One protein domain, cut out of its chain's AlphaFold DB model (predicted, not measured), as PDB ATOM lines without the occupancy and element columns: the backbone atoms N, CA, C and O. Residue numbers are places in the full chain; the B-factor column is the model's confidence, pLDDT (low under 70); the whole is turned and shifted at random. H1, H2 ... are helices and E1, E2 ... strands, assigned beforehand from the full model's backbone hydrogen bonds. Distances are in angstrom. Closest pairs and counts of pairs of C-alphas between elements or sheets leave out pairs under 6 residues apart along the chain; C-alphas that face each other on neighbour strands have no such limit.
ATOM      1  N   GLU A 155      33.992 -68.822 -26.094       96.19
ATOM      2  CA  GLU A 155      35.162 -69.043 -26.944       96.19
ATOM      3  C   GLU A 155      35.001 -68.339 -28.296       96.19
ATOM      4  O   GLU A 155      35.856 -67.544 -28.664       96.19
ATOM      5  N   GLN A 156      33.838 -68.485 -28.938       96.81
ATOM      6  CA  GLN A 156      33.486 -67.741 -30.155       96.81
ATOM      7  C   GLN A 156      33.523 -66.221 -29.947       96.81
ATOM      8  O   GLN A 156      33.968 -65.483 -30.822       96.81
ATOM      9  N   LEU A 157      33.078 -65.733 -28.788       96.38
ATOM     10  CA  LEU A 157      33.128 -64.312 -28.456       96.38
ATOM     11  C   LEU A 157      34.573 -63.813 -28.276       96.38
ATOM     12  O   LEU A 157      34.890 -62.700 -28.692       96.38
ATOM     13  N   LEU A 158      35.452 -64.623 -27.679       96.94
ATOM     14  CA  LEU A 158      36.876 -64.308 -27.550       96.94
ATOM     15  C   LEU A 158      37.580 -64.304 -28.911       96.94
ATOM     16  O   LEU A 158      38.358 -63.391 -29.175       96.94
ATOM     17  N   GLU A 159      37.280 -65.276 -29.774       96.19
ATOM     18  CA  GLU A 159      37.770 -65.321 -31.157       96.19
ATOM     19  C   GLU A 159      37.312 -64.089 -31.941       96.19
ATOM     20  O   GLU A 159      38.131 -63.398 -32.543       96.19
ATOM     21  N   HIS A 160      36.021 -63.754 -31.869       96.75
ATOM     22  CA  HIS A 160      35.463 -62.573 -32.521       96.75
ATOM     23  C   HIS A 160      36.121 -61.279 -32.020       96.75
ATOM     24  O   HIS A 160      36.587 -60.476 -32.825       96.75
ATOM     25  N   LYS A 161      36.248 -61.103 -30.696       97.44
ATOM     26  CA  LYS A 161      36.980 -59.971 -30.104       97.44
ATOM     27  C   LYS A 161      38.411 -59.905 -30.640       97.44
ATOM     28  O   LYS A 161      38.873 -58.825 -30.993       97.44
ATOM     29  N   TRP A 162      39.106 -61.039 -30.695       97.56
ATOM     30  CA  TRP A 162      40.482 -61.094 -31.177       97.56
ATOM     31  C   TRP A 162      40.589 -60.649 -32.637       97.56
ATOM     32  O   TRP A 162      41.445 -59.823 -32.945       97.56
ATOM     33  N   VAL A 163      39.695 -61.114 -33.517       96.88
ATOM     34  CA  VAL A 163      39.649 -60.673 -34.923       96.88
ATOM     35  C   VAL A 163      39.448 -59.156 -35.016       96.88
ATOM     36  O   VAL A 163      40.175 -58.492 -35.751       96.88
ATOM     37  N   LEU A 164      38.526 -58.590 -34.231       97.12
ATOM     38  CA  LEU A 164      38.287 -57.142 -34.209       97.12
ATOM     39  C   LEU A 164      39.471 -56.348 -33.635       97.12
ATOM     40  O   LEU A 164      39.755 -55.245 -34.098       97.12
ATOM     41  N   ASP A 165      40.193 -56.896 -32.658       97.25
ATOM     42  CA  ASP A 165      41.413 -56.279 -32.130       97.25
ATOM     43  C   ASP A 165      42.559 -56.311 -33.165       97.25
ATOM     44  O   ASP A 165      43.295 -55.333 -33.283       97.25
ATOM     45  N   GLN A 166      42.686 -57.382 -33.962       96.56
ATOM     46  CA  GLN A 166      43.643 -57.440 -35.082       96.56
ATOM     47  C   GLN A 166      43.290 -56.441 -36.191       96.56
ATOM     48  O   GLN A 166      44.170 -55.766 -36.725       96.56
ATOM     49  N   GLU A 167      42.004 -56.328 -36.524       96.56
ATOM     50  CA  GLU A 167      41.488 -55.333 -37.465       96.56
ATOM     51  C   GLU A 167      41.802 -53.907 -36.989       96.56
ATOM     52  O   GLU A 167      42.295 -53.092 -37.770       96.56
ATOM     53  N   HIS A 168      41.577 -53.621 -35.701       97.25
ATOM     54  CA  HIS A 168      41.877 -52.319 -35.094       97.25
ATOM     55  C   HIS A 168      43.352 -51.989 -35.207       97.25
ATOM     56  O   HIS A 168      43.696 -50.918 -35.690       97.25
ATOM     57  N   GLU A 169      44.218 -52.919 -34.818       96.56
ATOM     58  CA  GLU A 169      45.663 -52.731 -34.906       96.56
ATOM     59  C   GLU A 169      46.120 -52.530 -36.362       96.56
ATOM     60  O   GLU A 169      46.965 -51.677 -36.628       96.56
ATOM     61  N   ARG A 170      45.523 -53.230 -37.340       96.69
ATOM     62  CA  ARG A 170      45.821 -52.988 -38.762       96.69
ATOM     63  C   ARG A 170      45.453 -51.563 -39.184       96.69
ATOM     64  O   ARG A 170      46.258 -50.898 -39.839       96.69
ATOM     65  N   ARG A 171      44.249 -51.095 -38.840       97.06
ATOM     66  CA  ARG A 171      43.791 -49.733 -39.179       97.06
ATOM     67  C   ARG A 171      44.601 -48.667 -38.447       97.06
ATOM     68  O   ARG A 171      44.969 -47.672 -39.061       97.06
ATOM     69  N   PHE A 172      44.942 -48.921 -37.187       97.56
ATOM     70  CA  PHE A 172      45.820 -48.077 -36.388       97.56
ATOM     71  C   PHE A 172      47.186 -47.907 -37.063       97.56
ATOM     72  O   PHE A 172      47.619 -46.784 -37.296       97.56
ATOM     73  N   ARG A 173      47.833 -49.002 -37.483       96.56
ATOM     74  CA  ARG A 173      49.110 -48.940 -38.216       96.56
ATOM     75  C   ARG A 173      49.001 -48.184 -39.529       96.56
ATOM     76  O   ARG A 173      49.874 -47.377 -39.824       96.56
ATOM     77  N   LYS A 174      47.924 -48.403 -40.291       95.75
ATOM     78  CA  LYS A 174      47.658 -47.639 -41.519       95.75
ATOM     79  C   LYS A 174      47.610 -46.136 -41.219       95.75
ATOM     80  O   LYS A 174      48.292 -45.379 -41.897       95.75
ATOM     81  N   GLY A 175      46.878 -45.719 -40.185       96.44
ATOM     82  CA  GLY A 175      46.794 -44.308 -39.790       96.44
ATOM     83  C   GLY A 175      48.111 -43.739 -39.306       96.44
ATOM     84  O   GLY A 175      48.512 -42.667 -39.744       96.44
ATOM     85  N   MET A 176      48.844 -44.490 -38.486       97.38
ATOM     86  CA  MET A 176      50.171 -44.078 -38.041       97.38
ATOM     87  C   MET A 176      51.137 -43.936 -39.215       97.38
ATOM     88  O   MET A 176      51.911 -42.991 -39.246       97.38
ATOM     89  N   SER A 177      51.070 -44.827 -40.206       95.06
ATOM     90  CA  SER A 177      51.886 -44.723 -41.416       95.06
ATOM     91  C   SER A 177      51.564 -43.467 -42.226       95.06
ATOM     92  O   SER A 177      52.492 -42.837 -42.723       95.06
ATOM     93  N   ILE A 178      50.283 -43.105 -42.370       96.31
ATOM     94  CA  ILE A 178      49.876 -41.886 -43.089       96.31
ATOM     95  C   ILE A 178      50.344 -40.646 -42.320       96.31
ATOM     96  O   ILE A 178      51.018 -39.800 -42.900       96.31
ATOM     97  N   MET A 179      50.074 -40.574 -41.011       97.31
ATOM     98  CA  MET A 179      50.494 -39.434 -40.190       97.31
ATOM     99  C   MET A 179      52.016 -39.281 -40.158       97.31
ATOM    100  O   MET A 179      52.531 -38.181 -40.300       97.31
ATOM    101  N   MET A 180      52.763 -40.379 -40.005       96.50
ATOM    102  CA  MET A 180      54.226 -40.318 -40.045       96.50
ATOM    103  C   MET A 180      54.738 -39.839 -41.404       96.50
ATOM    104  O   MET A 180      55.740 -39.133 -41.443       96.50
ATOM    105  N   GLY A 181      54.050 -40.177 -42.499       95.25
ATOM    106  CA  GLY A 181      54.326 -39.611 -43.818       95.25
ATOM    107  C   GLY A 181      54.163 -38.090 -43.832       95.25
ATOM    108  O   GLY A 181      55.092 -37.395 -44.224       95.25
ATOM    109  N   GLN A 182      53.042 -37.580 -43.311       96.69
ATOM    110  CA  GLN A 182      52.766 -36.139 -43.218       96.69
ATOM    111  C   GLN A 182      53.780 -35.399 -42.334       96.69
ATOM    112  O   GLN A 182      54.226 -34.308 -42.676       96.69
ATOM    113  N   VAL A 183      54.182 -35.996 -41.207       96.06
ATOM    114  CA  VAL A 183      55.204 -35.425 -40.315       96.06
ATOM    115  C   VAL A 183      56.568 -35.375 -41.001       96.06
ATOM    116  O   VAL A 183      57.264 -34.369 -40.883       96.06
ATOM    117  N   LEU A 184      56.955 -36.434 -41.722       95.19
ATOM    118  CA  LEU A 184      58.219 -36.468 -42.460       95.19
ATOM    119  C   LEU A 184      58.223 -35.462 -43.614       95.19
ATOM    120  O   LEU A 184      59.188 -34.722 -43.744       95.19
ATOM    121  N   GLU A 185      57.146 -35.378 -44.394       95.88
ATOM    122  CA  GLU A 185      56.997 -34.385 -45.466       95.88
ATOM    123  C   GLU A 185      57.036 -32.954 -44.912       95.88
ATOM    124  O   GLU A 185      57.718 -32.083 -45.453       95.88
ATOM    125  N   PHE A 186      56.372 -32.715 -43.775       95.88
ATOM    126  CA  PHE A 186      56.442 -31.440 -43.068       95.88
ATOM    127  C   PHE A 186      57.870 -31.122 -42.614       95.88
ATOM    128  O   PHE A 186      58.331 -29.998 -42.801       95.88
ATOM    129  N   GLN A 187      58.584 -32.096 -42.050       94.19
ATOM    130  CA  GLN A 187      59.972 -31.917 -41.640       94.19
ATOM    131  C   GLN A 187      60.883 -31.639 -42.843       94.19
ATOM    132  O   GLN A 187      61.683 -30.714 -42.777       94.19
ATOM    133  N   GLU A 188      60.751 -32.387 -43.937       93.25
ATOM    134  CA  GLU A 188      61.529 -32.198 -45.169       93.25
ATOM    135  C   GLU A 188      61.278 -30.814 -45.791       93.25
ATOM    136  O   GLU A 188      62.228 -30.145 -46.182       93.25
ATOM    137  N   THR A 189      60.027 -30.346 -45.812       96.50
ATOM    138  CA  THR A 189      59.659 -29.049 -46.411       96.50
ATOM    139  C   THR A 189      60.107 -27.856 -45.566       96.50
ATOM    140  O   THR A 189      60.398 -26.796 -46.107       96.50
ATOM    141  N   ASN A 190      60.157 -28.012 -44.239       95.88
ATOM    142  CA  ASN A 190      60.434 -26.913 -43.308       95.88
ATOM    143  C   ASN A 190      61.820 -27.007 -42.652       95.88
ATOM    144  O   ASN A 190      62.080 -26.310 -41.667       95.88
ATOM    145  N   SER A 191      62.701 -27.882 -43.140       92.38
ATOM    146  CA  SER A 191      64.078 -27.960 -42.659       92.38
ATOM    147  C   SER A 191      65.071 -27.529 -43.729       92.38
ATOM    148  O   SER A 191      65.003 -27.930 -44.887       92.38
ATOM    149  N   LEU A 192      66.019 -26.695 -43.316       93.94
ATOM    150  CA  LEU A 192      67.105 -26.186 -44.135       93.94
ATOM    151  C   LEU A 192      68.407 -26.807 -43.646       93.94
ATOM    152  O   LEU A 192      68.649 -26.938 -42.448       93.94
ATOM    153  N   THR A 193      69.266 -27.205 -44.579       92.62
ATOM    154  CA  THR A 193      70.607 -27.679 -44.226       92.62
ATOM    155  C   THR A 193      71.565 -26.492 -44.265       92.62
ATOM    156  O   THR A 193      71.998 -26.093 -45.343       92.62
ATOM    157  N   VAL A 194      71.888 -25.926 -43.102       92.88
ATOM    158  CA  VAL A 194      72.850 -24.822 -42.946       92.88
ATOM    159  C   VAL A 194      74.138 -25.404 -42.371       92.88
ATOM    160  O   VAL A 194      74.123 -26.046 -41.322       92.88
ATOM    161  N   ASP A 195      75.253 -25.268 -43.089       92.94
ATOM    162  CA  ASP A 195      76.567 -25.807 -42.694       92.94
ATOM    163  C   ASP A 195      76.572 -27.320 -42.386       92.94
ATOM    164  O   ASP A 195      77.261 -27.801 -41.482       92.94
ATOM    165  N   GLY A 196      75.762 -28.095 -43.115       89.31
ATOM    166  CA  GLY A 196      75.614 -29.539 -42.895       89.31
ATOM    167  C   GLY A 196      74.818 -29.911 -41.639       89.31
ATOM    168  O   GLY A 196      74.731 -31.092 -41.300       89.31
ATOM    169  N   LYS A 197      74.223 -28.932 -40.945       87.81
ATOM    170  CA  LYS A 197      73.287 -29.146 -39.839       87.81
ATOM    171  C   LYS A 197      71.867 -28.885 -40.311       87.81
ATOM    172  O   LYS A 197      71.601 -27.916 -41.013       87.81
ATOM    173  N   LEU A 198      70.960 -29.769 -39.912       87.62
ATOM    174  CA  LEU A 198      69.540 -29.613 -40.182       87.62
ATOM    175  C   LEU A 198      68.957 -28.604 -39.181       87.62
ATOM    176  O   LEU A 198      68.888 -28.888 -37.983       87.62
ATOM    177  N   GLU A 199      68.559 -27.434 -39.667       92.88
ATOM    178  CA  GLU A 199      67.888 -26.391 -38.895       92.88
ATOM    179  C   GLU A 199      66.442 -26.211 -39.372       92.88
ATOM    180  O   GLU A 199      66.110 -26.507 -40.516       92.88
ATOM    181  N   TRP A 200      65.553 -25.794 -38.472       93.88
ATOM    182  CA  TRP A 200      64.168 -25.471 -38.820       93.88
ATOM    183  C   TRP A 200      64.122 -24.100 -39.499       93.88
ATOM    184  O   TRP A 200      64.816 -23.186 -39.055       93.88
ATOM    185  N   ASP A 201      63.290 -23.953 -40.527       95.00
ATOM    186  CA  ASP A 201      63.008 -22.657 -41.147       95.00
ATOM    187  C   ASP A 201      62.402 -21.684 -40.107       95.00
ATOM    188  O   ASP A 201      61.644 -22.072 -39.215       95.00
ATOM    189  N   GLU A 202      62.730 -20.396 -40.197       94.88
ATOM    190  CA  GLU A 202      62.162 -19.367 -39.321       94.88
ATOM    191  C   GLU A 202      60.649 -19.193 -39.527       94.88
ATOM    192  O   GLU A 202      59.958 -18.720 -38.619       94.88
ATOM    193  N   ASN A 203      60.144 -19.608 -40.693       95.62
ATOM    194  CA  ASN A 203      58.738 -19.527 -41.084       95.62
ATOM    195  C   ASN A 203      57.940 -20.815 -40.811       95.62
ATOM    196  O   ASN A 203      56.837 -20.970 -41.332       95.62
ATOM    197  N   VAL A 204      58.470 -21.746 -40.006       95.94
ATOM    198  CA  VAL A 204      57.743 -22.974 -39.645       95.94
ATOM    199  C   VAL A 204      56.402 -22.634 -38.998       95.94
ATOM    200  O   VAL A 204      56.328 -21.923 -37.993       95.94
ATOM    201  N   ASP A 205      55.341 -23.237 -39.525       96.44
ATOM    202  CA  ASP A 205      54.004 -23.168 -38.949       96.44
ATOM    203  C   ASP A 205      53.963 -23.856 -37.569       96.44
ATOM    204  O   ASP A 205      53.866 -25.083 -37.437       96.44
ATOM    205  N   ALA A 206      54.027 -23.040 -36.514       94.38
ATOM    206  CA  ALA A 206      53.942 -23.494 -35.131       94.38
ATOM    207  C   ALA A 206      52.600 -24.189 -34.815       94.38
ATOM    208  O   ALA A 206      52.556 -25.072 -33.952       94.38
ATOM    209  N   GLY A 207      51.520 -23.837 -35.523       97.44
ATOM    210  CA  GLY A 207      50.199 -24.447 -35.374       97.44
ATOM    211  C   GLY A 207      50.197 -25.922 -35.779       97.44
ATOM    212  O   GLY A 207      49.706 -26.779 -35.034       97.44
ATOM    213  N   LYS A 208      50.835 -26.256 -36.907       95.75
ATOM    214  CA  LYS A 208      51.023 -27.654 -37.339       95.75
ATOM    215  C   LYS A 208      51.857 -28.469 -36.356       95.75
ATOM    216  O   LYS A 208      51.479 -29.593 -36.025       95.75
ATOM    217  N   VAL A 209      52.942 -27.902 -35.820       95.44
ATOM    218  CA  VAL A 209      53.779 -28.584 -34.813       95.44
ATOM    219  C   VAL A 209      52.966 -28.935 -33.562       95.44
ATOM    220  O   VAL A 209      53.062 -30.056 -33.052       95.44
ATOM    221  N   LEU A 210      52.133 -28.006 -33.080       95.94
ATOM    222  CA  LEU A 210      51.241 -28.256 -31.946       95.94
ATOM    223  C   LEU A 210      50.193 -29.321 -32.266       95.94
ATOM    224  O   LEU A 210      49.957 -30.201 -31.441       95.94
ATOM    225  N   THR A 211      49.639 -29.303 -33.477       96.44
ATOM    226  CA  THR A 211      48.651 -30.292 -33.923       96.44
ATOM    227  C   THR A 211      49.245 -31.702 -33.933       96.44
ATOM    228  O   THR A 211      48.641 -32.624 -33.381       96.44
ATOM    229  N   TYR A 212      50.461 -31.885 -34.461       97.00
ATOM    230  CA  TYR A 212      51.154 -33.176 -34.401       97.00
ATOM    231  C   TYR A 212      51.463 -33.599 -32.965       97.00
ATOM    232  O   TYR A 212      51.252 -34.755 -32.594       97.00
ATOM    233  N   ARG A 213      51.919 -32.670 -32.118       96.50
ATOM    234  CA  ARG A 213      52.158 -32.954 -30.697       96.50
ATOM    235  C   ARG A 213      50.887 -33.457 -30.011       96.50
ATOM    236  O   ARG A 213      50.930 -34.453 -29.289       96.50
ATOM    237  N   ASP A 214      49.773 -32.773 -30.228       97.19
ATOM    238  CA  ASP A 214      48.503 -33.089 -29.587       97.19
ATOM    239  C   ASP A 214      47.907 -34.394 -30.142       97.19
ATOM    240  O   ASP A 214      47.389 -35.197 -29.367       97.19
ATOM    241  N   PHE A 215      48.109 -34.686 -31.432       97.81
ATOM    242  CA  PHE A 215      47.834 -35.997 -32.028       97.81
ATOM    243  C   PHE A 215      48.564 -37.133 -31.294       97.81
ATOM    244  O   PHE A 215      47.931 -38.093 -30.840       97.81
ATOM    245  N   PHE A 216      49.887 -37.030 -31.107       97.12
ATOM    246  CA  PHE A 216      50.645 -38.080 -30.417       97.12
ATOM    247  C   PHE A 216      50.244 -38.201 -28.943       97.12
ATOM    248  O   PHE A 216      50.177 -39.315 -28.416       97.12
ATOM    249  N   LYS A 217      49.919 -37.085 -28.275       97.81
ATOM    250  CA  LYS A 217      49.371 -37.102 -26.909       97.81
ATOM    251  C   LYS A 217      48.030 -37.836 -26.844       97.81
ATOM    252  O   LYS A 217      47.843 -38.668 -25.955       97.81
ATOM    253  N   ALA A 218      47.123 -37.571 -27.784       97.69
ATOM    254  CA  ALA A 218      45.822 -38.228 -27.848       97.69
ATOM    255  C   ALA A 218      45.967 -39.745 -28.042       97.69
ATOM    256  O   ALA A 218      45.366 -40.518 -27.296       97.69
ATOM    257  N   ILE A 219      46.840 -40.177 -28.957       97.19
ATOM    258  CA  ILE A 219      47.073 -41.601 -29.236       97.19
ATOM    259  C   ILE A 219      47.724 -42.345 -28.070       97.19
ATOM    260  O   ILE A 219      47.355 -43.489 -27.801       97.19
ATOM    261  N   ARG A 220      48.666 -41.718 -27.350       95.12
ATOM    262  CA  ARG A 220      49.256 -42.329 -26.144       95.12
ATOM    263  C   ARG A 220      48.203 -42.611 -25.074       95.12
ATOM    264  O   ARG A 220      48.324 -43.597 -24.353       95.12
ATOM    265  N   LYS A 221      47.181 -41.756 -24.970       97.12
ATOM    266  CA  LYS A 221      46.071 -41.935 -24.027       97.12
ATOM    267  C   LYS A 221      45.077 -42.989 -24.514       97.12
ATOM    268  O   LYS A 221      44.668 -43.843 -23.732       97.12
ATOM    269  N   ASP A 222      44.690 -42.927 -25.784       97.19
ATOM    270  CA  ASP A 222      43.793 -43.894 -26.407       97.19
ATOM    271  C   ASP A 222      44.144 -44.092 -27.884       97.19
ATOM    272  O   ASP A 222      43.978 -43.202 -28.712       97.19
ATOM    273  N   SER A 223      44.547 -45.314 -28.239       96.81
ATOM    274  CA  SER A 223      44.809 -45.701 -29.632       96.81
ATOM    275  C   SER A 223      43.613 -45.478 -30.571       96.81
ATOM    276  O   SER A 223      43.799 -45.347 -31.776       96.81
ATOM    277  N   SER A 224      42.387 -45.443 -30.041       97.25
ATOM    278  CA  SER A 224      41.159 -45.212 -30.810       97.25
ATOM    279  C   SER A 224      40.992 -43.740 -31.199       97.25
ATOM    280  O   SER A 224      40.266 -43.449 -32.147       97.25
ATOM    281  N   ALA A 225      41.713 -42.822 -30.542       97.94
ATOM    282  CA  ALA A 225      41.744 -41.412 -30.911       97.94
ATOM    283  C   ALA A 225      42.288 -41.200 -32.328       97.94
ATOM    284  O   ALA A 225      41.973 -40.198 -32.948       97.94
ATOM    285  N   ILE A 226      43.040 -42.155 -32.890       97.81
ATOM    286  CA  ILE A 226      43.522 -42.046 -34.268       97.81
ATOM    287  C   ILE A 226      42.379 -41.780 -35.261       97.81
ATOM    288  O   ILE A 226      42.542 -40.988 -36.179       97.81
ATOM    289  N   PHE A 227      41.201 -42.372 -35.042       97.50
ATOM    290  CA  PHE A 227      40.066 -42.271 -35.959       97.50
ATOM    291  C   PHE A 227      39.403 -40.887 -35.972       97.50
ATOM    292  O   PHE A 227      38.625 -40.622 -36.879       97.50
ATOM    293  N   SER A 228      39.687 -40.006 -35.004       97.25
ATOM    294  CA  SER A 228      39.174 -38.628 -35.024       97.25
ATOM    295  C   SER A 228      40.011 -37.682 -35.885       97.25
ATOM    296  O   SER A 228      39.544 -36.597 -36.207       97.25
ATOM    297  N   TYR A 229      41.241 -38.070 -36.236       97.06
ATOM    298  CA  TYR A 229      42.154 -37.253 -37.047       97.06
ATOM    299  C   TYR A 229      42.122 -37.609 -38.536       97.06
ATOM    300  O   TYR A 229      42.729 -36.909 -39.339       97.06
ATOM    301  N   PHE A 230      41.427 -38.686 -38.906       97.31
ATOM    302  CA  PHE A 230      41.289 -39.127 -40.290       97.31
ATOM    303  C   PHE A 230      39.834 -39.079 -40.721       97.31
ATOM    304  O   PHE A 230      38.920 -39.291 -39.920       97.31
ATOM    305  N   SER A 231      39.616 -38.849 -42.015       96.62
ATOM    306  CA  SER A 231      38.281 -38.983 -42.579       96.62
ATOM    307  C   SER A 231      37.806 -40.443 -42.431       96.62
ATOM    308  O   SER A 231      38.599 -41.377 -42.625       96.62
ATOM    309  N   PRO A 232      36.518 -40.696 -42.122       96.06
ATOM    310  CA  PRO A 232      35.986 -42.060 -42.054       96.06
ATOM    311  C   PRO A 232      36.183 -42.848 -43.357       96.06
ATOM    312  O   PRO A 232      36.286 -44.073 -43.331       96.06
ATOM    313  N   THR A 233      36.273 -42.144 -44.488       96.50
ATOM    314  CA  THR A 233      36.563 -42.708 -45.811       96.50
ATOM    315  C   THR A 233      37.975 -43.293 -45.892       96.50
ATOM    316  O   THR A 233      38.179 -44.341 -46.503       96.50
ATOM    317  N   GLU A 234      38.962 -42.664 -45.251       95.31
ATOM    318  CA  GLU A 234      40.341 -43.155 -45.226       95.31
ATOM    319  C   GLU A 234      40.546 -44.254 -44.181       95.31
ATOM    320  O   GLU A 234      41.139 -45.310 -44.475       95.31
ATOM    321  N   ILE A 235      40.093 -43.979 -42.950       96.69
ATOM    322  CA  ILE A 235      40.270 -44.835 -41.775       96.69
ATOM    323  C   ILE A 235      39.055 -44.719 -40.849       96.69
ATOM    324  O   ILE A 235      39.018 -43.921 -39.916       96.69
ATOM    325  N   ALA A 236      38.086 -45.607 -41.049       97.38
ATOM    326  CA  ALA A 236      36.956 -45.747 -40.137       97.38
ATOM    327  C   ALA A 236      37.320 -46.531 -38.856       97.38
ATOM    328  O   ALA A 236      38.127 -47.474 -38.918       97.38
ATOM    329  N   PRO A 237      36.651 -46.250 -37.720       97.62
ATOM    330  CA  PRO A 237      36.708 -47.105 -36.538       97.62
ATOM    331  C   PRO A 237      36.205 -48.521 -36.853       97.62
ATOM    332  O   PRO A 237      35.428 -48.735 -37.786       97.62
ATOM    333  N   VAL A 238      36.665 -49.514 -36.086       97.69
ATOM    334  CA  VAL A 238      36.272 -50.918 -36.286       97.69
ATOM    335  C   VAL A 238      34.852 -51.152 -35.759       97.69
ATOM    336  O   VAL A 238      34.645 -51.056 -34.544       97.69
ATOM    337  N   PRO A 239      33.879 -51.498 -36.625       97.75
ATOM    338  CA  PRO A 239      32.502 -51.719 -36.194       97.75
ATOM    339  C   PRO A 239      32.399 -52.867 -35.182       97.75
ATOM    340  O   PRO A 239      33.062 -53.893 -35.326       97.75
ATOM    341  N   GLY A 240      31.579 -52.698 -34.140       96.38
ATOM    342  CA  GLY A 240      31.283 -53.747 -33.152       96.38
ATOM    343  C   GLY A 240      32.417 -54.100 -32.176       96.38
ATOM    344  O   GLY A 240      32.231 -54.957 -31.310       96.38
TER     345      GLY A 240
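This is residues 155 to 240 of the 511 residues of an uncharacterized protein of Cryptococcus depauperatus CBS 7841 (UniProt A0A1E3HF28). One long helix, H1, makes the length of a rod; at its end the hairpin E1-E2 turns the backbone round, H2 runs back beside H1, and short H3 packs on H1's middle before an unnamed tail, residues 229 to 240. The 86 printed residues, mostly helix, run H1, E1, E2, H2, H3, with E1 and E2 antiparallel. The whole is loose, radius of gyration of the C-alphas 17.3 A, spanning 62 by 24 by 23 A.

H1, residues 155 to 189, begins at C-alpha (35.162, -69.043, -26.944) and is 50.8 A long. E1 is 191 to 194, E2 197 to 200, H2 206 to 221, 22.9 A, and H3 223 to 228, ending at C-alpha (39.174, -38.628, -35.024).

H1 and H2 are close but not clearly touching, closest C-alphas Val 183 and Tyr 212, 7.5 A, at a shallow tilt of 19 degrees, opposite ways. H1 touches H3 with residues 172 to 176 alone, closest C-alphas Phe 172 and Ile 226, 6.8 A. H2 and H3 form a helical hairpin, closest C-alphas Ile 219 and Ala 225, 5.6 A. In the hairpin E1 and E2, N 192 and O 199 are within hydrogen-bond range, 2.8 A. Every O i to N i+4 pair is within range in H1 and H2; in H3 0 of 2 are, but 3 of 3 O i to N i+3 pairs.

The C-alphas farthest apart, Glu 155 and Asp 195, are 61.9 A apart. The printed part has no cut, the four links are tight, and no printed residue is under 70 in pLDDT.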